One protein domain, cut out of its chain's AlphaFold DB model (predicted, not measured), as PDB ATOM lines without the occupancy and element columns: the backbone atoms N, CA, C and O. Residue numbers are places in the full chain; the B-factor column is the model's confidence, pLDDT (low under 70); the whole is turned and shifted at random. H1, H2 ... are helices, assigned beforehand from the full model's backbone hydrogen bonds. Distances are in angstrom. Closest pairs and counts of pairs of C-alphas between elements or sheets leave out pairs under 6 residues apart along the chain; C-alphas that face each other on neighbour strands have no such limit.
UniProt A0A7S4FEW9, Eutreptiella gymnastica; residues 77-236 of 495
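AT A GLANCE: This is residues 77 to 236 of the 495 residues of a protein of Eutreptiella gymnastica (UniProt A0A7S4FEW9). Four long helices, H1, H3, H4 and H5, form an up-and-down bundle, a rod made of two antiparallel pairs, H1 with H3 and H4 with H5, that pack on each other chiefly through H3 and H5 at a shallow angle. A short helix, H2, sits at one end of the rod where the chain passes from H1 to H3. The printed part has 160 residues with five named helices, H1 to H5 in chain order, and no named strand; the class is all helix. It is only just loose, close to compact, with a radius of gyration of the C-alphas of 18.6 A, and spans 61 by 29 by 26 A.

HOW THE PARTS SIT: H5, residues 193 to 227, is the longest helix and touches three others. It shares the place of hub with H3, residues 119 to 151; these two touch and run the same way at a shallow tilt of 30 degrees, and their closest C-alphas, those of Ala 138 and Val 209, are 4.3 A apart. H4, residues 156 to 185, touches H5 and runs opposite ways at a shallow tilt of 3 degrees, in a helical hairpin whose closest C-alphas are those of Asn 185 and Glu 195, 5.9 A apart. H3 and H4 are a helical hairpin too, at a shallow tilt of 33 degrees, only just short of steep; H3 touches H4 with residues 145 to 150 alone, and the closest C-alphas, those of Gln 149 and Thr 159, are 5.2 A apart. H1, residues 77 to 102, touches H3 at a shallow tilt of 10 degrees, opposite ways, with the C-alphas of Gly 84 and Ala 144 closest at 4.3 A. H1 touches H5 with residues 95 to 100 alone, closest at the C-alphas of Trp 100 and Trp 198, 6.0 A apart. H1 and H4 are near each other. H2, residues 109 to 117, is close to H3 but not clearly touching, about perpendicular at 77 degrees, and apart from H1, H4 and H5. Every O i to N i+4 pair is within hydrogen-bond range in H1 and H5; H2 has 4 of 5, H3 28 of 29 and H4 24 of 26.

IN THESE COORDINATES: H5 measures 50.6 A from first to last C-alpha and ends at C-alpha 227 (17.785, -48.080, -3.373). H3 measures 48.9 A and H4 43.6 A. H1 measures 36.9 A and begins at C-alpha 77 (37.862, -54.028, 8.207). H2 measures 13.1 A, with C-alpha 109 at (60.802, -10.250, 9.673).

THE WHOLE: The C-alphas of Lys 110 and Gly 228, the two farthest apart, are 61.8 A apart. The printed part has no cut. The links H2 to H3 and H3 to H4 are tight, and those from H1 to H2 and from H4 to H5 are short. Mean pLDDT of the printed part is 85.4; residues 109 to 122 and 234 to 236 are under 70.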
ATOM      1  N   VAL A  77      38.554 -55.295   8.517       82.00
ATOM      2  CA  VAL A  77      37.862 -54.028   8.207       82.00
ATOM      3  C   VAL A  77      38.247 -52.893   9.170       82.00
ATOM      4  O   VAL A  77      38.419 -51.752   8.755       82.00
ATOM      5  N   TRP A  78      38.480 -53.204  10.449       86.12
ATOM      6  CA  TRP A  78      38.914 -52.222  11.450       86.12
ATOM      7  C   TRP A  78      40.260 -51.567  11.139       86.12
ATOM      8  O   TRP A  78      40.461 -50.409  11.492       86.12
ATOM      9  N   TRP A  79      41.174 -52.284  10.483       88.06
ATOM     10  CA  TRP A  79      42.474 -51.732  10.113       88.06
ATOM     11  C   TRP A  79      42.337 -50.657   9.031       88.06
ATOM     12  O   TRP A  79      42.946 -49.599   9.163       88.06
ATOM     13  N   ARG A  80      41.457 -50.880   8.040       85.69
ATOM     14  CA  ARG A  80      41.109 -49.881   7.012       85.69
ATOM     15  C   ARG A  80      40.599 -48.589   7.642       85.69
ATOM     16  O   ARG A  80      41.126 -47.526   7.354       85.69
ATOM     17  N   ILE A  81      39.670 -48.705   8.593       89.94
ATOM     18  CA  ILE A  81      39.067 -47.546   9.270       89.94
ATOM     19  C   ILE A  81      40.099 -46.767  10.081       89.94
ATOM     20  O   ILE A  81      40.170 -45.545   9.981       89.94
ATOM     21  N   VAL A  82      40.910 -47.459  10.888       91.31
ATOM     22  CA  VAL A  82      41.973 -46.807  11.670       91.31
ATOM     23  C   VAL A  82      42.929 -46.058  10.747       91.31
ATOM     24  O   VAL A  82      43.315 -44.930  11.056       91.31
ATOM     25  N   TRP A  83      43.276 -46.665   9.612       89.56
ATOM     26  CA  TRP A  83      44.128 -46.038   8.616       89.56
ATOM     27  C   TRP A  83      43.472 -44.815   7.968       89.56
ATOM     28  O   TRP A  83      44.090 -43.755   7.955       89.56
ATOM     29  N   GLY A  84      42.209 -44.905   7.543       91.50
ATOM     30  CA  GLY A  84      41.478 -43.769   6.972       91.50
ATOM     31  C   GLY A  84      41.416 -42.570   7.926       91.50
ATOM     32  O   GLY A  84      41.654 -41.431   7.528       91.50
ATOM     33  N   PHE A  85      41.193 -42.799   9.227       94.81
ATOM     34  CA  PHE A  85      41.256 -41.715  10.218       94.81
ATOM     35  C   PHE A  85      42.675 -41.182  10.446       94.81
ATOM     36  O   PHE A  85      42.837 -39.986  10.694       94.81
ATOM     37  N   LEU A  86      43.705 -42.029  10.374       93.38
ATOM     38  CA  LEU A  86      45.094 -41.578  10.454       93.38
ATOM     39  C   LEU A  86      45.452 -40.692   9.256       93.38
ATOM     40  O   LEU A  86      46.058 -39.641   9.440       93.38
ATOM     41  N   GLU A  87      45.045 -41.085   8.054       92.19
ATOM     42  CA  GLU A  87      45.221 -40.305   6.834       92.19
ATOM     43  C   GLU A  87      44.503 -38.952   6.921       92.19
ATOM     44  O   GLU A  87      45.120 -37.913   6.677       92.19
ATOM     45  N   LEU A  88      43.245 -38.936   7.378       94.88
ATOM     46  CA  LEU A  88      42.512 -37.702   7.669       94.88
ATOM     47  C   LEU A  88      43.303 -36.789   8.620       94.88
ATOM     48  O   LEU A  88      43.473 -35.602   8.343       94.88
ATOM     49  N   LEU A  89      43.829 -37.327   9.727       94.38
ATOM     50  CA  LEU A  89      44.635 -36.552  10.676       94.38
ATOM     51  C   LEU A  89      45.936 -36.028  10.052       94.38
ATOM     52  O   LEU A  89      46.303 -34.880  10.302       94.38
ATOM     53  N   ILE A  90      46.618 -36.829   9.230       93.88
ATOM     54  CA  ILE A  90      47.822 -36.405   8.505       93.88
ATOM     55  C   ILE A  90      47.490 -35.221   7.594       93.88
ATOM     56  O   ILE A  90      48.176 -34.201   7.655       93.88
ATOM     57  N   PHE A  91      46.421 -35.306   6.802       94.88
ATOM     58  CA  PHE A  91      46.040 -34.221   5.903       94.88
ATOM     59  C   PHE A  91      45.521 -32.984   6.627       94.88
ATOM     60  O   PHE A  91      45.758 -31.876   6.158       94.88
ATOM     61  N   LEU A  92      44.878 -33.129   7.783       93.88
ATOM     62  CA  LEU A  92      44.535 -31.988   8.634       93.88
ATOM     63  C   LEU A  92      45.788 -31.277   9.151       93.88
ATOM     64  O   LEU A  92      45.851 -30.053   9.122       93.88
ATOM     65  N   LEU A  93      46.813 -32.019   9.579       93.25
ATOM     66  CA  LEU A  93      48.084 -31.420   9.991       93.25
ATOM     67  C   LEU A  93      48.809 -30.762   8.810       93.25
ATOM     68  O   LEU A  93      49.349 -29.666   8.966       93.25
ATOM     69  N   LEU A  94      48.791 -31.391   7.629       93.69
ATOM     70  CA  LEU A  94      49.346 -30.814   6.402       93.69
ATOM     71  C   LEU A  94      48.598 -29.552   5.974       93.69
ATOM     72  O   LEU A  94      49.253 -28.606   5.550       93.69
ATOM     73  N   LEU A  95      47.274 -29.497   6.131       92.88
ATOM     74  CA  LEU A  95      46.476 -28.295   5.902       92.88
ATOM     75  C   LEU A  95      46.923 -27.166   6.839       92.88
ATOM     76  O   LEU A  95      47.319 -26.101   6.370       92.88
ATOM     77  N   GLN A  96      46.953 -27.407   8.153       91.31
ATOM     78  CA  GLN A  96      47.349 -26.393   9.142       91.31
ATOM     79  C   GLN A  96      48.781 -25.887   8.899       91.31
ATOM     80  O   GLN A  96      49.021 -24.678   8.850       91.31
ATOM     81  N   PHE A  97      49.732 -26.808   8.707       89.75
ATOM     82  CA  PHE A  97      51.140 -26.484   8.469       89.75
ATOM     83  C   PHE A  97      51.369 -25.835   7.101       89.75
ATOM     84  O   PHE A  97      52.099 -24.850   6.996       89.75
ATOM     85  N   GLY A  98      50.741 -26.364   6.052       86.56
ATOM     86  CA  GLY A  98      50.825 -25.842   4.692       86.56
ATOM     87  C   GLY A  98      50.304 -24.414   4.613       86.56
ATOM     88  O   GLY A  98      50.919 -23.578   3.950       86.56
ATOM     89  N   MET A  99      49.248 -24.105   5.364       87.38
ATOM     90  CA  MET A  99      48.712 -22.753   5.470       87.38
ATOM     91  C   MET A  99      49.591 -21.822   6.288       87.38
ATOM     92  O   MET A  99      49.867 -20.712   5.838       87.38
ATOM     93  N   TRP A 100      50.118 -22.285   7.419       85.81
ATOM     94  CA  TRP A 100      51.099 -21.523   8.189       85.81
ATOM     95  C   TRP A 100      52.336 -21.170   7.338       85.81
ATOM     96  O   TRP A 100      52.790 -20.024   7.313       85.81
ATOM     97  N   PHE A 101      52.842 -22.134   6.564       85.44
ATOM     98  CA  PHE A 101      53.974 -21.932   5.662       85.44
ATOM     99  C   PHE A 101      53.633 -20.982   4.503       85.44
ATOM    100  O   PHE A 101      54.391 -20.054   4.224       85.44
ATOM    101  N   SER A 102      52.483 -21.180   3.849       80.94
ATOM    102  CA  SER A 102      52.071 -20.403   2.668       80.94
ATOM    103  C   SER A 102      51.646 -18.974   3.006       80.94
ATOM    104  O   SER A 102      51.802 -18.085   2.174       80.94
ATOM    105  N   ALA A 103      51.182 -18.731   4.234       77.62
ATOM    106  CA  ALA A 103      50.963 -17.392   4.775       77.62
ATOM    107  C   ALA A 103      52.279 -16.641   5.067       77.62
ATOM    108  O   ALA A 103      52.249 -15.502   5.517       77.62
ATOM    109  N   GLY A 104      53.445 -17.254   4.833       73.25
ATOM    110  CA  GLY A 104      54.744 -16.606   5.010       73.25
ATOM    111  C   GLY A 104      55.216 -16.534   6.462       73.25
ATOM    112  O   GLY A 104      56.250 -15.915   6.728       73.25
ATOM    113  N   LEU A 105      54.535 -17.205   7.401       74.88
ATOM    114  CA  LEU A 105      54.890 -17.172   8.824       74.88
ATOM    115  C   LEU A 105      56.235 -17.864   9.121       74.88
ATOM    116  O   LEU A 105      56.873 -17.569  10.130       74.88
ATOM    117  N   ALA A 106      56.733 -18.697   8.205       73.88
ATOM    118  CA  ALA A 106      58.077 -19.273   8.271       73.88
ATOM    119  C   ALA A 106      59.210 -18.293   7.887       73.88
ATOM    120  O   ALA A 106      60.384 -18.629   8.038       73.88
ATOM    121  N   SER A 107      58.891 -17.117   7.334       71.25
ATOM    122  CA  SER A 107      59.888 -16.161   6.835       71.25
ATOM    123  C   SER A 107      60.308 -15.139   7.894       71.25
ATOM    124  O   SER A 107      59.456 -14.630   8.621       71.25
ATOM    125  N   ASP A 108      61.604 -14.797   7.916       72.62
ATOM    126  CA  ASP A 108      62.178 -13.748   8.774       72.62
ATOM    127  C   ASP A 108      61.487 -12.386   8.584       72.62
ATOM    128  O   ASP A 108      61.084 -12.035   7.471       72.62
ATOM    129  N   ASP A 109      61.468 -11.563   9.637       68.31
ATOM    130  CA  ASP A 109      60.802 -10.250   9.673       68.31
ATOM    131  C   ASP A 109      61.169  -9.333   8.493       68.31
ATOM    132  O   ASP A 109      60.302  -8.695   7.903       68.31
ATOM    133  N   LYS A 110      62.438  -9.332   8.057       62.47
ATOM    134  CA  LYS A 110      62.890  -8.546   6.889       62.47
ATOM    135  C   LYS A 110      62.278  -9.017   5.568       62.47
ATOM    136  O   LYS A 110      62.046  -8.215   4.669       62.47
ATOM    137  N   LYS A 111      62.043 -10.325   5.424       60.75
ATOM    138  CA  LYS A 111      61.359 -10.889   4.252       60.75
ATOM    139  C   LYS A 111      59.858 -10.625   4.317       60.75
ATOM    140  O   LYS A 111      59.262 -10.413   3.267       60.75
ATOM    141  N   ARG A 112      59.262 -10.599   5.515       63.56
ATOM    142  CA  ARG A 112      57.856 -10.205   5.708       63.56
ATOM    143  C   ARG A 112      57.630  -8.739   5.345       63.56
ATOM    144  O   ARG A 112      56.659  -8.441   4.661       63.56
ATOM    145  N   GLU A 113      58.550  -7.851   5.722       61.69
ATOM    146  CA  GLU A 113      58.490  -6.426   5.365       61.69
ATOM    147  C   GLU A 113      58.605  -6.205   3.848       61.69
ATOM    148  O   GLU A 113      57.824  -5.454   3.279       61.69
ATOM    149  N   PHE A 114      59.480  -6.951   3.163       60.50
ATOM    150  CA  PHE A 114      59.530  -6.957   1.694       60.50
ATOM    151  C   PHE A 114      58.258  -7.549   1.056       60.50
ATOM    152  O   PHE A 114      57.768  -7.036   0.055       60.50
ATOM    153  N   MET A 115      57.689  -8.614   1.633       57.22
ATOM    154  CA  MET A 115      56.448  -9.227   1.138       57.22
ATOM    155  C   MET A 115      55.211  -8.342   1.329       57.22
ATOM    156  O   MET A 115      54.288  -8.451   0.531       57.22
ATOM    157  N   LEU A 116      55.199  -7.440   2.318       59.16
ATOM    158  CA  LEU A 116      54.141  -6.432   2.473       59.16
ATOM    159  C   LEU A 116      54.060  -5.476   1.270       59.16
ATOM    160  O   LEU A 116      52.991  -4.943   0.991       59.16
ATOM    161  N   GLU A 117      55.164  -5.285   0.543       53.31
ATOM    162  CA  GLU A 117      55.224  -4.460  -0.669       53.31
ATOM    163  C   GLU A 117      54.900  -5.271  -1.947       53.31
ATOM    164  O   GLU A 117      54.511  -4.707  -2.968       53.31
ATOM    165  N   VAL A 118      54.965  -6.609  -1.870       57.16
ATOM    166  CA  VAL A 118      54.593  -7.580  -2.925       57.16
ATOM    167  C   VAL A 118      53.279  -8.288  -2.550       57.16
ATOM    168  O   VAL A 118      53.156  -9.513  -2.576       57.16
ATOM    169  N   ASP A 119      52.281  -7.496  -2.169       61.47
ATOM    170  CA  ASP A 119      51.077  -7.948  -1.461       61.47
ATOM    171  C   ASP A 119      50.238  -9.003  -2.217       61.47
ATOM    172  O   ASP A 119      49.650  -9.913  -1.632       61.47
ATOM    173  N   HIS A 120      50.240  -8.952  -3.551       62.62
ATOM    174  CA  HIS A 120      49.446  -9.876  -4.361       62.62
ATOM    175  C   HIS A 120      49.992 -11.311  -4.348       62.62
ATOM    176  O   HIS A 120      49.224 -12.267  -4.240       62.62
ATOM    177  N   GLN A 121      51.312 -11.507  -4.439       62.69
ATOM    178  CA  GLN A 121      51.866 -12.847  -4.672       62.69
ATOM    179  C   GLN A 121      51.687 -13.786  -3.476       62.69
ATOM    180  O   GLN A 121      51.393 -14.966  -3.679       62.69
ATOM    181  N   THR A 122      51.827 -13.285  -2.249       63.06
ATOM    182  CA  THR A 122      51.688 -14.121  -1.051       63.06
ATOM    183  C   THR A 122      50.231 -14.512  -0.807       63.06
ATOM    184  O   THR A 122      49.963 -15.663  -0.467       63.06
ATOM    185  N   HIS A 123      49.275 -13.620  -1.097       70.50
ATOM    186  CA  HIS A 123      47.851 -13.955  -1.049       70.50
ATOM    187  C   HIS A 123      47.482 -15.037  -2.081       70.50
ATOM    188  O   HIS A 123      46.850 -16.033  -1.730       70.50
ATOM    189  N   HIS A 124      47.974 -14.929  -3.324       76.12
ATOM    190  CA  HIS A 124      47.777 -15.966  -4.349       76.12
ATOM    191  C   HIS A 124      48.341 -17.330  -3.924       76.12
ATOM    192  O   HIS A 124      47.724 -18.370  -4.166       76.12
ATOM    193  N   GLN A 125      49.524 -17.348  -3.301       75.81
ATOM    194  CA  GLN A 125      50.141 -18.588  -2.834       75.81
ATOM    195  C   GLN A 125      49.339 -19.223  -1.700       75.81
ATOM    196  O   GLN A 125      49.011 -20.408  -1.813       75.81
ATOM    197  N   ALA A 126      48.978 -18.443  -0.679       76.19
ATOM    198  CA  ALA A 126      48.156 -18.902   0.433       76.19
ATOM    199  C   ALA A 126      46.814 -19.458  -0.059       76.19
ATOM    200  O   ALA A 126      46.490 -20.599   0.262       76.19
ATOM    201  N   LYS A 127      46.103 -18.733  -0.935       82.00
ATOM    202  CA  LYS A 127      44.810 -19.179  -1.468       82.00
ATOM    203  C   LYS A 127      44.919 -20.465  -2.287       82.00
ATOM    204  O   LYS A 127      44.140 -21.391  -2.090       82.00
ATOM    205  N   SER A 128      45.918 -20.553  -3.174       85.12
ATOM    206  CA  SER A 128      46.131 -21.754  -3.998       85.12
ATOM    207  C   SER A 128      46.426 -23.002  -3.159       85.12
ATOM    208  O   SER A 128      45.943 -24.087  -3.476       85.12
ATOM    209  N   CYS A 129      47.218 -22.844  -2.093       86.31
ATOM    210  CA  CYS A 129      47.583 -23.928  -1.190       86.31
ATOM    211  C   CYS A 129      46.389 -24.342  -0.325       86.31
ATOM    212  O   CYS A 129      46.127 -25.536  -0.199       86.31
ATOM    213  N   SER A 130      45.640 -23.353   0.181       85.44
ATOM    214  CA  SER A 130      44.425 -23.553   0.975       85.44
ATOM    215  C   SER A 130      43.418 -24.407   0.230       85.44
ATOM    216  O   SER A 130      43.081 -25.488   0.692       85.44
ATOM    217  N   LEU A 131      43.032 -23.983  -0.978       87.69
ATOM    218  CA  LEU A 131      42.032 -24.682  -1.786       87.69
ATOM    219  C   LEU A 131      42.454 -26.121  -2.108       87.69
ATOM    220  O   LEU A 131      41.667 -27.051  -1.948       87.69
ATOM    221  N   LEU A 132      43.706 -26.329  -2.534       91.38
ATOM    222  CA  LEU A 132      44.182 -27.666  -2.893       91.38
ATOM    223  C   LEU A 132      44.200 -28.600  -1.672       91.38
ATOM    224  O   LEU A 132      43.682 -29.716  -1.754       91.38
ATOM    225  N   LEU A 133      44.767 -28.151  -0.547       93.81
ATOM    226  CA  LEU A 133      44.849 -28.954   0.674       93.81
ATOM    227  C   LEU A 133      43.472 -29.178   1.299       93.81
ATOM    228  O   LEU A 133      43.201 -30.301   1.704       93.81
ATOM    229  N   ALA A 134      42.591 -28.173   1.313       93.31
ATOM    230  CA  ALA A 134      41.227 -28.294   1.827       93.31
ATOM    231  C   ALA A 134      40.478 -29.427   1.123       93.31
ATOM    232  O   ALA A 134      39.949 -30.325   1.775       93.31
ATOM    233  N   HIS A 135      40.506 -29.448  -0.210       92.88
ATOM    234  CA  HIS A 135      39.859 -30.506  -0.977       92.88
ATOM    235  C   HIS A 135      40.515 -31.880  -0.752       92.88
ATOM    236  O   HIS A 135      39.794 -32.858  -0.592       92.88
ATOM    237  N   ILE A 136      41.851 -31.985  -0.672       94.81
ATOM    238  CA  ILE A 136      42.516 -33.273  -0.372       94.81
ATOM    239  C   ILE A 136      42.098 -33.783   1.015       94.81
ATOM    240  O   ILE A 136      41.717 -34.943   1.164       94.81
ATOM    241  N   THR A 137      42.108 -32.912   2.026       96.62
ATOM    242  CA  THR A 137      41.640 -33.233   3.379       96.62
ATOM    243  C   THR A 137      40.165 -33.636   3.382       96.62
ATOM    244  O   THR A 137      39.786 -34.555   4.109       96.62
ATOM    245  N   ALA A 138      39.333 -32.999   2.555       94.69
ATOM    246  CA  ALA A 138      37.929 -33.356   2.398       94.69
ATOM    247  C   ALA A 138      37.757 -34.772   1.831       94.69
ATOM    248  O   ALA A 138      36.945 -35.529   2.361       94.69
ATOM    249  N   PHE A 139      38.544 -35.160   0.821       93.12
ATOM    250  CA  PHE A 139      38.528 -36.520   0.271       93.12
ATOM    251  C   PHE A 139      39.010 -37.567   1.275       93.12
ATOM    252  O   PHE A 139      38.324 -38.570   1.467       93.12
ATOM    253  N   ALA A 140      40.091 -37.294   2.010       95.25
ATOM    254  CA  ALA A 140      40.532 -38.156   3.109       95.25
ATOM    255  C   ALA A 140      39.440 -38.316   4.181       95.25
ATOM    256  O   ALA A 140      39.212 -39.402   4.714       95.25
ATOM    257  N   SER A 141      38.707 -37.239   4.474       96.50
ATOM    258  CA  SER A 141      37.598 -37.268   5.427       96.50
ATOM    259  C   SER A 141      36.385 -38.041   4.901       96.50
ATOM    260  O   SER A 141      35.789 -38.823   5.645       96.50
ATOM    261  N   ILE A 142      36.050 -37.884   3.614       94.56
ATOM    262  CA  ILE A 142      35.034 -38.687   2.922       94.56
ATOM    263  C   ILE A 142      35.400 -40.169   2.991       94.56
ATOM    264  O   ILE A 142      34.533 -40.973   3.329       94.56
ATOM    265  N   HIS A 143      36.661 -40.531   2.732       92.50
ATOM    266  CA  HIS A 143      37.114 -41.917   2.786       92.50
ATOM    267  C   HIS A 143      36.970 -42.487   4.208       92.50
ATOM    268  O   HIS A 143      36.287 -43.493   4.406       92.50
ATOM    269  N   ALA A 144      37.502 -41.789   5.218       94.38
ATOM    270  CA  ALA A 144      37.457 -42.222   6.615       94.38
ATOM    271  C   ALA A 144      36.024 -42.436   7.134       94.38
ATOM    272  O   ALA A 144      35.687 -43.505   7.649       94.38
ATOM    273  N   TRP A 145      35.150 -41.436   6.985       96.12
ATOM    274  CA  TRP A 145      33.760 -41.541   7.440       96.12
ATOM    275  C   TRP A 145      32.915 -42.448   6.552       96.12
ATOM    276  O   TRP A 145      31.976 -43.090   7.033       96.12
ATOM    277  N   GLY A 146      33.254 -42.525   5.269       93.12
ATOM    278  CA  GLY A 146      32.595 -43.385   4.307       93.12
ATOM    279  C   GLY A 146      32.748 -44.861   4.662       93.12
ATOM    280  O   GLY A 146      31.745 -45.577   4.666       93.12
ATOM    281  N   GLN A 147      33.952 -45.284   5.060       91.25
ATOM    282  CA  GLN A 147      34.224 -46.650   5.524       91.25
ATOM    283  C   GLN A 147      33.450 -46.985   6.809       91.25
ATOM    284  O   GLN A 147      32.974 -48.106   6.989       91.25
ATOM    285  N   VAL A 148      33.271 -46.010   7.709       93.56
ATOM    286  CA  VAL A 148      32.442 -46.204   8.911       93.56
ATOM    287  C   VAL A 148      30.969 -46.369   8.541       93.56
ATOM    288  O   VAL A 148      30.303 -47.232   9.103       93.56
ATOM    289  N   GLN A 149      30.442 -45.582   7.596       93.19
ATOM    290  CA  GLN A 149      29.069 -45.772   7.114       93.19
ATOM    291  C   GLN A 149      28.855 -47.164   6.503       93.19
ATOM    292  O   GLN A 149      27.799 -47.756   6.720       93.19
ATOM    293  N   GLU A 150      29.848 -47.713   5.801       90.75
ATOM    294  CA  GLU A 150      29.771 -49.046   5.186       90.75
ATOM    295  C   GLU A 150      29.649 -50.184   6.194       90.75
ATOM    296  O   GLU A 150      28.914 -51.139   5.933       90.75
ATOM    297  N   LEU A 151      30.270 -50.062   7.374       90.25
ATOM    298  CA  LEU A 151      30.083 -51.026   8.469       90.25
ATOM    299  C   LEU A 151      28.618 -51.193   8.873       90.25
ATOM    300  O   LEU A 151      28.232 -52.230   9.409       90.25
ATOM    301  N   PHE A 152      27.823 -50.151   8.660       90.69
ATOM    302  CA  PHE A 152      26.426 -50.094   9.047       90.69
ATOM    303  C   PHE A 152      25.484 -50.124   7.840       90.69
ATOM    304  O   PHE A 152      24.311 -49.778   7.984       90.69
ATOM    305  N   SER A 153      25.976 -50.552   6.673       88.94
ATOM    306  CA  SER A 153      25.224 -50.614   5.413       88.94
ATOM    307  C   SER A 153      23.929 -51.430   5.497       88.94
ATOM    308  O   SER A 153      22.993 -51.123   4.772       88.94
ATOM    309  N   ASP A 154      23.809 -52.377   6.433       88.38
ATOM    310  CA  ASP A 154      22.573 -53.140   6.664       88.38
ATOM    311  C   ASP A 154      21.430 -52.310   7.283       88.38
ATOM    312  O   ASP A 154      20.266 -52.713   7.257       88.38
ATOM    313  N   SER A 155      21.736 -51.169   7.909       91.56
ATOM    314  CA  SER A 155      20.763 -50.377   8.663       91.56
ATOM    315  C   SER A 155      20.823 -48.907   8.289       91.56
ATOM    316  O   SER A 155      21.703 -48.162   8.727       91.56
ATOM    317  N   ILE A 156      19.799 -48.449   7.564       91.88
ATOM    318  CA  ILE A 156      19.638 -47.040   7.190       91.88
ATOM    319  C   ILE A 156      19.754 -46.095   8.393       91.88
ATOM    320  O   ILE A 156      20.434 -45.075   8.315       91.88
ATOM    321  N   TRP A 157      19.173 -46.458   9.539       93.00
ATOM    322  CA  TRP A 157      19.216 -45.637  10.747       93.00
ATOM    323  C   TRP A 157      20.632 -45.467  11.286       93.00
ATOM    324  O   TRP A 157      20.999 -44.370  11.698       93.00
ATOM    325  N   MET A 158      21.440 -46.525  11.243       93.38
ATOM    326  CA  MET A 158      22.833 -46.455  11.673       93.38
ATOM    327  C   MET A 158      23.677 -45.655  10.672       93.38
ATOM    328  O   MET A 158      24.455 -44.803  11.100       93.38
ATOM    329  N   THR A 159      23.456 -45.820   9.358       92.94
ATOM    330  CA  THR A 159      24.118 -44.978   8.339       92.94
ATOM    331  C   THR A 159      23.767 -43.493   8.488       92.94
ATOM    332  O   THR A 159      24.647 -42.638   8.380       92.94
ATOM    333  N   PHE A 160      22.506 -43.180   8.816       94.56
ATOM    334  CA  PHE A 160      22.040 -41.821   9.088       94.56
ATOM    335  C   PHE A 160      22.661 -41.250  10.364       94.56
ATOM    336  O   PHE A 160      23.084 -40.101  10.358       94.56
ATOM    337  N   MET A 161      22.780 -42.040  11.439       95.12
ATOM    338  CA  MET A 161      23.416 -41.598  12.688       95.12
ATOM    339  C   MET A 161      24.897 -41.245  12.531       95.12
ATOM    340  O   MET A 161      25.394 -40.416  13.291       95.12
ATOM    341  N   MET A 162      25.598 -41.788  11.530       95.19
ATOM    342  CA  MET A 162      26.978 -41.379  11.253       95.19
ATOM    343  C   MET A 162      27.094 -39.923  10.784       95.19
ATOM    344  O   MET A 162      28.135 -39.315  11.005       95.19
ATOM    345  N   VAL A 163      26.041 -39.334  10.206       96.25
ATOM    346  CA  VAL A 163      26.035 -37.930   9.752       96.25
ATOM    347  C   VAL A 163      26.174 -36.932  10.917       96.25
ATOM    348  O   VAL A 163      27.111 -36.136  10.908       96.25
ATOM    349  N   PRO A 164      25.301 -36.926  11.949       96.81
ATOM    350  CA  PRO A 164      25.470 -36.019  13.082       96.81
ATOM    351  C   PRO A 164      26.713 -36.349  13.921       96.81
ATOM    352  O   PRO A 164      27.299 -35.439  14.508       96.81
ATOM    353  N   ILE A 165      27.143 -37.617  13.965       97.19
ATOM    354  CA  ILE A 165      28.386 -38.007  14.646       97.19
ATOM    355  C   ILE A 165      29.599 -37.402  13.933       97.19
ATOM    356  O   ILE A 165      30.437 -36.793  14.599       97.19
ATOM    357  N   SER A 166      29.683 -37.512  12.602       96.69
ATOM    358  CA  SER A 166      30.798 -36.945  11.840       96.69
ATOM    359  C   SER A 166      30.848 -35.428  11.961       96.69
ATOM    360  O   SER A 166      31.899 -34.883  12.300       96.69
ATOM    361  N   PHE A 167      29.698 -34.759  11.827       96.88
ATOM    362  CA  PHE A 167      29.579 -33.319  12.043       96.88
ATOM    363  C   PHE A 167      30.080 -32.909  13.437       96.88
ATOM    364  O   PHE A 167      30.896 -32.000  13.559       96.88
ATOM    365  N   GLY A 168      29.635 -33.594  14.497       96.69
ATOM    366  CA  GLY A 168      30.031 -33.287  15.875       96.69
ATOM    367  C   GLY A 168      31.526 -33.484  16.143       96.69
ATOM    368  O   GLY A 168      32.164 -32.624  16.755       96.69
ATOM    369  N   VAL A 169      32.103 -34.589  15.661       96.12
ATOM    370  CA  VAL A 169      33.536 -34.887  15.820       96.12
ATOM    371  C   VAL A 169      34.395 -33.882  15.055       96.12
ATOM    372  O   VAL A 169      35.323 -33.314  15.632       96.12
ATOM    373  N   MET A 170      34.071 -33.609  13.789       95.69
ATOM    374  CA  MET A 170      34.805 -32.637  12.975       95.69
ATOM    375  C   MET A 170      34.670 -31.220  13.537       95.69
ATOM    376  O   MET A 170      35.663 -30.508  13.637       95.69
ATOM    377  N   MET A 171      33.476 -30.823  13.991       94.44
ATOM    378  CA  MET A 171      33.266 -29.504  14.592       94.44
ATOM    379  C   MET A 171      34.093 -29.346  15.868       94.44
ATOM    380  O   MET A 171      34.732 -28.318  16.069       94.44
ATOM    381  N   THR A 172      34.149 -30.387  16.702       93.88
ATOM    382  CA  THR A 172      34.988 -30.387  17.908       93.88
ATOM    383  C   THR A 172      36.463 -30.227  17.543       93.88
ATOM    384  O   THR A 172      37.156 -29.400  18.131       93.88
ATOM    385  N   LEU A 173      36.943 -30.972  16.545       93.62
ATOM    386  CA  LEU A 173      38.315 -30.864  16.058       93.62
ATOM    387  C   LEU A 173      38.630 -29.446  15.542       93.62
ATOM    388  O   LEU A 173      39.681 -28.889  15.860       93.62
ATOM    389  N   PHE A 174      37.718 -28.841  14.785       93.44
ATOM    390  CA  PHE A 174      37.887 -27.494  14.239       93.44
ATOM    391  C   PHE A 174      37.833 -26.399  15.309       93.44
ATOM    392  O   PHE A 174      38.590 -25.435  15.257       93.44
ATOM    393  N   VAL A 175      37.017 -26.572  16.348       90.88
ATOM    394  CA  VAL A 175      37.032 -25.682  17.518       90.88
ATOM    395  C   VAL A 175      38.354 -25.801  18.282       90.88
ATOM    396  O   VAL A 175      38.936 -24.787  18.663       90.88
ATOM    397  N   VAL A 176      38.868 -27.021  18.477       91.38
ATOM    398  CA  VAL A 176      40.152 -27.252  19.162       91.38
ATOM    399  C   VAL A 176      41.318 -26.644  18.382       91.38
ATOM    400  O   VAL A 176      42.175 -25.982  18.970       91.38
ATOM    401  N   THR A 177      41.352 -26.839  17.065       91.38
ATOM    402  CA  THR A 177      42.384 -26.245  16.203       91.38
ATOM    403  C   THR A 177      42.269 -24.723  16.172       91.38
ATOM    404  O   THR A 177      43.285 -24.062  16.366       91.38
ATOM    405  N   ASN A 178      41.062 -24.152  16.072       90.00
ATOM    406  CA  ASN A 178      40.845 -22.706  16.191       90.00
ATOM    407  C   ASN A 178      41.374 -22.148  17.519       90.00
ATOM    408  O   ASN A 178      42.111 -21.169  17.524       90.00
ATOM    409  N   HIS A 179      41.066 -22.802  18.642       88.56
ATOM    410  CA  HIS A 179      41.562 -22.387  19.954       88.56
ATOM    411  C   HIS A 179      43.097 -22.393  20.022       88.56
ATOM    412  O   HIS A 179      43.710 -21.477  20.575       88.56
ATOM    413  N   TYR A 180      43.738 -23.409  19.435       88.38
ATOM    414  CA  TYR A 180      45.194 -23.457  19.339       88.38
ATOM    415  C   TYR A 180      45.748 -22.321  18.466       88.38
ATOM    416  O   TYR A 180      46.670 -21.629  18.897       88.38
ATOM    417  N   ARG A 181      45.164 -22.080  17.283       89.06
ATOM    418  CA  ARG A 181      45.576 -20.987  16.385       89.06
ATOM    419  C   ARG A 181      45.419 -19.623  17.042       89.06
ATOM    420  O   ARG A 181      46.340 -18.820  16.980       89.06
ATOM    421  N   GLU A 182      44.293 -19.356  17.698       86.06
ATOM    422  CA  GLU A 182      44.065 -18.091  18.403       86.06
ATOM    423  C   GLU A 182      45.105 -17.874  19.503       86.06
ATOM    424  O   GLU A 182      45.701 -16.803  19.585       86.06
ATOM    425  N   ARG A 183      45.410 -18.905  20.298       86.50
ATOM    426  CA  ARG A 183      46.459 -18.807  21.318       86.50
ATOM    427  C   ARG A 183      47.825 -18.464  20.720       86.50
ATOM    428  O   ARG A 183      48.568 -17.705  21.337       86.50
ATOM    429  N   GLU A 184      48.171 -19.042  19.573       85.00
ATOM    430  CA  GLU A 184      49.422 -18.748  18.869       85.00
ATOM    431  C   GLU A 184      49.430 -17.322  18.297       85.00
ATOM    432  O   GLU A 184      50.381 -16.584  18.543       85.00
ATOM    433  N   ASN A 185      48.345 -16.913  17.636       82.50
ATOM    434  CA  ASN A 185      48.179 -15.604  16.996       82.50
ATOM    435  C   ASN A 185      48.162 -14.420  17.976       82.50
ATOM    436  O   ASN A 185      48.364 -13.290  17.567       82.50
ATOM    437  N   TYR A 186      47.873 -14.642  19.261       81.12
ATOM    438  CA  TYR A 186      47.873 -13.580  20.278       81.12
ATOM    439  C   TYR A 186      49.108 -13.613  21.190       81.12
ATOM    440  O   TYR A 186      49.137 -12.925  22.215       81.12
ATOM    441  N   LYS A 187      50.150 -14.385  20.848       81.94
ATOM    442  CA  LYS A 187      51.361 -14.507  21.681       81.94
ATOM    443  C   LYS A 187      52.094 -13.189  21.912       81.94
ATOM    444  O   LYS A 187      52.644 -13.004  22.996       81.94
ATOM    445  N   ASP A 188      52.125 -12.294  20.928       78.88
ATOM    446  CA  ASP A 188      52.764 -10.974  21.038       78.88
ATOM    447  C   ASP A 188      51.780  -9.871  21.505       78.88
ATOM    448  O   ASP A 188      52.155  -8.702  21.618       78.88
ATOM    449  N   GLY A 189      50.530 -10.247  21.813       77.88
ATOM    450  CA  GLY A 189      49.460  -9.351  22.247       77.88
ATOM    451  C   GLY A 189      48.681  -8.667  21.117       77.88
ATOM    452  O   GLY A 189      47.778  -7.883  21.412       77.88
ATOM    453  N   ARG A 190      48.980  -8.946  19.843       78.94
ATOM    454  CA  ARG A 190      48.257  -8.407  18.682       78.94
ATOM    455  C   ARG A 190      48.196  -9.450  17.568       78.94
ATOM    456  O   ARG A 190      49.066 -10.280  17.456       78.94
ATOM    457  N   LYS A 191      47.182  -9.378  16.712       78.31
ATOM    458  CA  LYS A 191      47.120 -10.242  15.533       78.31
ATOM    459  C   LYS A 191      47.630  -9.478  14.323       78.31
ATOM    460  O   LYS A 191      47.058  -8.440  13.978       78.31
ATOM    461  N   ASP A 192      48.702  -9.951  13.705       81.31
ATOM    462  CA  ASP A 192      49.235  -9.336  12.496       81.31
ATOM    463  C   ASP A 192      48.419  -9.725  11.240       81.31
ATOM    464  O   ASP A 192      47.459 -10.509  11.275       81.31
ATOM    465  N   ARG A 193      48.756  -9.115  10.098       79.25
ATOM    466  CA  ARG A 193      48.063  -9.369   8.826       79.25
ATOM    467  C   ARG A 193      48.232 -10.818   8.349       79.25
ATOM    468  O   ARG A 193      47.292 -11.375   7.786       79.25
ATOM    469  N   TRP A 194      49.400 -11.418   8.556       79.19
ATOM    470  CA  TRP A 194      49.733 -12.773   8.113       79.19
ATOM    471  C   TRP A 194      49.038 -13.825   8.971       79.19
ATOM    472  O   TRP A 194      48.506 -14.796   8.445       79.19
ATOM    473  N   GLU A 195      48.968 -13.594  10.277       83.81
ATOM    474  CA  GLU A 195      48.203 -14.392  11.235       83.81
ATOM    475  C   GLU A 195      46.700 -14.305  10.955       83.81
ATOM    476  O   GLU A 195      45.983 -15.298  11.050       83.81
ATOM    477  N   THR A 196      46.210 -13.130  10.549       83.44
ATOM    478  CA  THR A 196      44.821 -12.960  10.095       83.44
ATOM    479  C   THR A 196      44.549 -13.718   8.799       83.44
ATOM    480  O   THR A 196      43.517 -14.384   8.696       83.44
ATOM    481  N   LEU A 197      45.471 -13.667   7.834       81.94
ATOM    482  CA  LEU A 197      45.364 -14.430   6.591       81.94
ATOM    483  C   LEU A 197      45.392 -15.941   6.864       81.94
ATOM    484  O   LEU A 197      44.532 -16.659   6.373       81.94
ATOM    485  N   TRP A 198      46.329 -16.419   7.686       85.31
ATOM    486  CA  TRP A 198      46.405 -17.827   8.076       85.31
ATOM    487  C   TRP A 198      45.109 -18.298   8.739       85.31
ATOM    488  O   TRP A 198      44.546 -19.311   8.337       85.31
ATOM    489  N   ASP A 199      44.615 -17.547   9.722       87.00
ATOM    490  CA  ASP A 199      43.420 -17.919  10.472       87.00
ATOM    491  C   ASP A 199      42.157 -17.957   9.602       87.00
ATOM    492  O   ASP A 199      41.391 -18.914   9.680       87.00
ATOM    493  N   SER A 200      41.961 -16.944   8.754       84.00
ATOM    494  CA  SER A 200      40.783 -16.854   7.880       84.00
ATOM    495  C   SER A 200      40.777 -17.921   6.787       84.00
ATOM    496  O   SER A 200      39.753 -18.567   6.580       84.00
ATOM    497  N   GLU A 201      41.913 -18.161   6.132       85.38
ATOM    498  CA  GLU A 201      42.000 -19.161   5.064       85.38
ATOM    499  C   GLU A 201      41.882 -20.592   5.600       85.38
ATOM    500  O   GLU A 201      41.303 -21.445   4.932       85.38
ATOM    501  N   VAL A 202      42.388 -20.871   6.808       90.62
ATOM    502  CA  VAL A 202      42.180 -22.177   7.451       90.62
ATOM    503  C   VAL A 202      40.721 -22.354   7.869       90.62
ATOM    504  O   VAL A 202      40.177 -23.436   7.684       90.62
ATOM    505  N   GLU A 203      40.072 -21.324   8.419       88.31
ATOM    506  CA  GLU A 203      38.649 -21.395   8.778       88.31
ATOM    507  C   GLU A 203      37.769 -21.683   7.546       88.31
ATOM    508  O   GLU A 203      36.865 -22.517   7.619       88.31
ATOM    509  N   GLU A 204      38.072 -21.067   6.399       85.25
ATOM    510  CA  GLU A 204      37.403 -21.350   5.123       85.25
ATOM    511  C   GLU A 204      37.669 -22.786   4.644       85.25
ATOM    512  O   GLU A 204      36.724 -23.515   4.342       85.25
ATOM    513  N   ALA A 205      38.927 -23.238   4.674       90.81
ATOM    514  CA  ALA A 205      39.285 -24.612   4.326       90.81
ATOM    515  C   ALA A 205      38.586 -25.657   5.217       90.81
ATOM    516  O   ALA A 205      38.127 -26.688   4.732       90.81
ATOM    517  N   GLU A 206      38.476 -25.402   6.523       93.25
ATOM    518  CA  GLU A 206      37.756 -26.264   7.470       93.25
ATOM    519  C   GLU A 206      36.255 -26.335   7.140       93.25
ATOM    520  O   GLU A 206      35.650 -27.409   7.238       93.25
ATOM    521  N   ASN A 207      35.656 -25.220   6.707       89.94
ATOM    522  CA  ASN A 207      34.262 -25.179   6.261       89.94
ATOM    523  C   ASN A 207      34.052 -25.973   4.961       89.94
ATOM    524  O   ASN A 207      33.052 -26.687   4.860       89.94
ATOM    525  N   ASP A 208      34.995 -25.920   4.017       89.44
ATOM    526  CA  ASP A 208      34.957 -26.730   2.790       89.44
ATOM    527  C   ASP A 208      35.076 -28.227   3.099       89.44
ATOM    528  O   ASP A 208      34.289 -29.031   2.591       89.44
ATOM    529  N   VAL A 209      35.996 -28.607   3.997       94.50
ATOM    530  CA  VAL A 209      36.150 -29.992   4.475       94.50
ATOM    531  C   VAL A 209      34.853 -30.485   5.124       94.50
ATOM    532  O   VAL A 209      34.338 -31.533   4.743       94.50
ATOM    533  N   MET A 210      34.274 -29.719   6.057       94.69
ATOM    534  CA  MET A 210      32.977 -30.045   6.669       94.69
ATOM    535  C   MET A 210      31.872 -30.188   5.618       94.69
ATOM    536  O   MET A 210      31.105 -31.154   5.634       94.69
ATOM    537  N   GLY A 211      31.792 -29.205   4.718       91.56
ATOM    538  CA  GLY A 211      30.794 -29.099   3.668       91.56
ATOM    539  C   GLY A 211      30.790 -30.326   2.777       91.56
ATOM    540  O   GLY A 211      29.765 -31.000   2.682       91.56
ATOM    541  N   LEU A 212      31.933 -30.649   2.173       90.81
ATOM    542  CA  LEU A 212      32.102 -31.790   1.276       90.81
ATOM    543  C   LEU A 212      31.847 -33.120   1.986       90.81
ATOM    544  O   LEU A 212      31.065 -33.929   1.492       90.81
ATOM    545  N   THR A 213      32.434 -33.338   3.166       95.00
ATOM    546  CA  THR A 213      32.297 -34.615   3.874       95.00
ATOM    547  C   THR A 213      30.869 -34.870   4.327       95.00
ATOM    548  O   THR A 213      30.284 -35.893   3.977       95.00
ATOM    549  N   VAL A 214      30.268 -33.955   5.091       96.56
ATOM    550  CA  VAL A 214      28.949 -34.207   5.685       96.56
ATOM    551  C   VAL A 214      27.864 -34.242   4.608       96.56
ATOM    552  O   VAL A 214      26.986 -35.103   4.666       96.56
ATOM    553  N   SER A 215      27.940 -33.377   3.590       93.19
ATOM    554  CA  SER A 215      26.982 -33.411   2.474       93.19
ATOM    555  C   SER A 215      27.059 -34.702   1.658       93.19
ATOM    556  O   SER A 215      26.025 -35.243   1.259       93.19
ATOM    557  N   TYR A 216      28.262 -35.244   1.459       92.06
ATOM    558  CA  TYR A 216      28.443 -36.519   0.780       92.06
ATOM    559  C   TYR A 216      27.835 -37.678   1.580       92.06
ATOM    560  O   TYR A 216      27.057 -38.465   1.041       92.06
ATOM    561  N   LEU A 217      28.091 -37.733   2.894       94.81
ATOM    562  CA  LEU A 217      27.505 -38.739   3.791       94.81
ATOM    563  C   LEU A 217      25.970 -38.652   3.842       94.81
ATOM    564  O   LEU A 217      25.309 -39.690   3.871       94.81
ATOM    565  N   ILE A 218      25.393 -37.440   3.830       94.62
ATOM    566  CA  ILE A 218      23.936 -37.239   3.706       94.62
ATOM    567  C   ILE A 218      23.444 -37.820   2.387       94.62
ATOM    568  O   ILE A 218      22.451 -38.547   2.365       94.62
ATOM    569  N   THR A 219      24.144 -37.532   1.293       91.12
ATOM    570  CA  THR A 219      23.716 -37.988  -0.027       91.12
ATOM    571  C   THR A 219      23.768 -39.510  -0.142       91.12
ATOM    572  O   THR A 219      22.824 -40.103  -0.658       91.12
ATOM    573  N   ARG A 220      24.773 -40.172   0.446       90.38
ATOM    574  CA  ARG A 220      24.810 -41.643   0.553       90.38
ATOM    575  C   ARG A 220      23.635 -42.210   1.349       90.38
ATOM    576  O   ARG A 220      23.101 -43.251   0.981       90.38
ATOM    577  N   VAL A 221      23.192 -41.532   2.410       92.38
ATOM    578  CA  VAL A 221      22.007 -41.954   3.180       92.38
ATOM    579  C   VAL A 221      20.726 -41.789   2.366       92.38
ATOM    580  O   VAL A 221      19.895 -42.695   2.358       92.38
ATOM    581  N   LEU A 222      20.564 -40.665   1.658       89.44
ATOM    582  CA  LEU A 222      19.439 -40.459   0.739       89.44
ATOM    583  C   LEU A 222      19.418 -41.540  -0.346       89.44
ATOM    584  O   LEU A 222      18.365 -42.080  -0.676       89.44
ATOM    585  N   TRP A 223      20.594 -41.906  -0.842       83.94
ATOM    586  CA  TRP A 223      20.755 -42.968  -1.817       83.94
ATOM    587  C   TRP A 223      20.350 -44.334  -1.241       83.94
ATOM    588  O   TRP A 223      19.511 -45.024  -1.823       83.94
ATOM    589  N   HIS A 224      20.845 -44.683  -0.053       86.44
ATOM    590  CA  HIS A 224      20.447 -45.895   0.660       86.44
ATOM    591  C   HIS A 224      18.928 -45.939   0.903       86.44
ATOM    592  O   HIS A 224      18.307 -46.986   0.738       86.44
ATOM    593  N   ALA A 225      18.300 -44.797   1.199       87.44
ATOM    594  CA  ALA A 225      16.851 -44.698   1.355       87.44
ATOM    595  C   ALA A 225      16.077 -45.011   0.064       87.44
ATOM    596  O   ALA A 225      15.002 -45.605   0.126       87.44
ATOM    597  N   ILE A 226      16.608 -44.609  -1.094       83.25
ATOM    598  CA  ILE A 226      15.962 -44.800  -2.399       83.25
ATOM    599  C   ILE A 226      16.189 -46.221  -2.935       83.25
ATOM    600  O   ILE A 226      15.251 -46.816  -3.465       83.25
ATOM    601  N   ARG A 227      17.406 -46.770  -2.802       77.12
ATOM    602  CA  ARG A 227      17.785 -48.080  -3.373       77.12
ATOM    603  C   ARG A 227      17.627 -49.266  -2.431       77.12
ATOM    604  O   ARG A 227      17.509 -50.396  -2.889       77.12
ATOM    605  N   GLY A 228      17.648 -49.035  -1.123       79.81
ATOM    606  CA  GLY A 228      17.704 -50.109  -0.130       79.81
ATOM    607  C   GLY A 228      19.086 -50.758   0.020       79.81
ATOM    608  O   GLY A 228      19.204 -51.736   0.750       79.81
ATOM    609  N   SER A 229      20.121 -50.220  -0.632       82.19
ATOM    610  CA  SER A 229      21.528 -50.591  -0.440       82.19
ATOM    611  C   SER A 229      22.417 -49.343  -0.444       82.19
ATOM    612  O   SER A 229      22.114 -48.350  -1.112       82.19
ATOM    613  N   LEU A 230      23.493 -49.360   0.347       82.81
ATOM    614  CA  LEU A 230      24.458 -48.260   0.409       82.81
ATOM    615  C   LEU A 230      25.430 -48.352  -0.790       82.81
ATOM    616  O   LEU A 230      26.003 -49.422  -0.999       82.81
ATOM    617  N   PRO A 231      25.642 -47.271  -1.562       77.25
ATOM    618  CA  PRO A 231      26.651 -47.240  -2.625       77.25
ATOM    619  C   PRO A 231      28.069 -47.325  -2.041       77.25
ATOM    620  O   PRO A 231      28.311 -46.822  -0.941       77.25
ATOM    621  N   ASP A 232      29.008 -47.899  -2.792       75.00
ATOM    622  CA  ASP A 232      30.447 -47.862  -2.481       75.00
ATOM    623  C   ASP A 232      30.977 -46.411  -2.429       75.00
ATOM    624  O   ASP A 232      30.413 -45.519  -3.065       75.00
ATOM    625  N   ILE A 233      32.059 -46.159  -1.687       70.31
ATOM    626  CA  ILE A 233      32.673 -44.829  -1.497       70.31
ATOM    627  C   ILE A 233      33.057 -44.156  -2.816       70.31
ATOM    628  O   ILE A 233      32.922 -42.939  -2.913       70.31
ATOM    629  N   HIS A 234      33.482 -44.912  -3.830       62.09
ATOM    630  CA  HIS A 234      33.829 -44.375  -5.155       62.09
ATOM    631  C   HIS A 234      32.635 -44.305  -6.123       62.09
ATOM    632  O   HIS A 234      32.804 -43.994  -7.303       62.09
ATOM    633  N   ASN A 235      31.419 -44.604  -5.648       55.16
ATOM    634  CA  ASN A 235      30.179 -44.593  -6.430       55.16
ATOM    635  C   ASN A 235      30.246 -45.397  -7.739       55.16
ATOM    636  O   ASN A 235      29.597 -45.049  -8.728       55.16
ATOM    637  N   HIS A 236      31.005 -46.496  -7.776       51.91
ATOM    638  CA  HIS A 236      30.915 -47.434  -8.890       51.91
ATOM    639  C   HIS A 236      29.555 -48.127  -8.840       51.91
ATOM    640  O   HIS A 236      29.366 -49.126  -8.150       51.91
TER     641      HIS A 236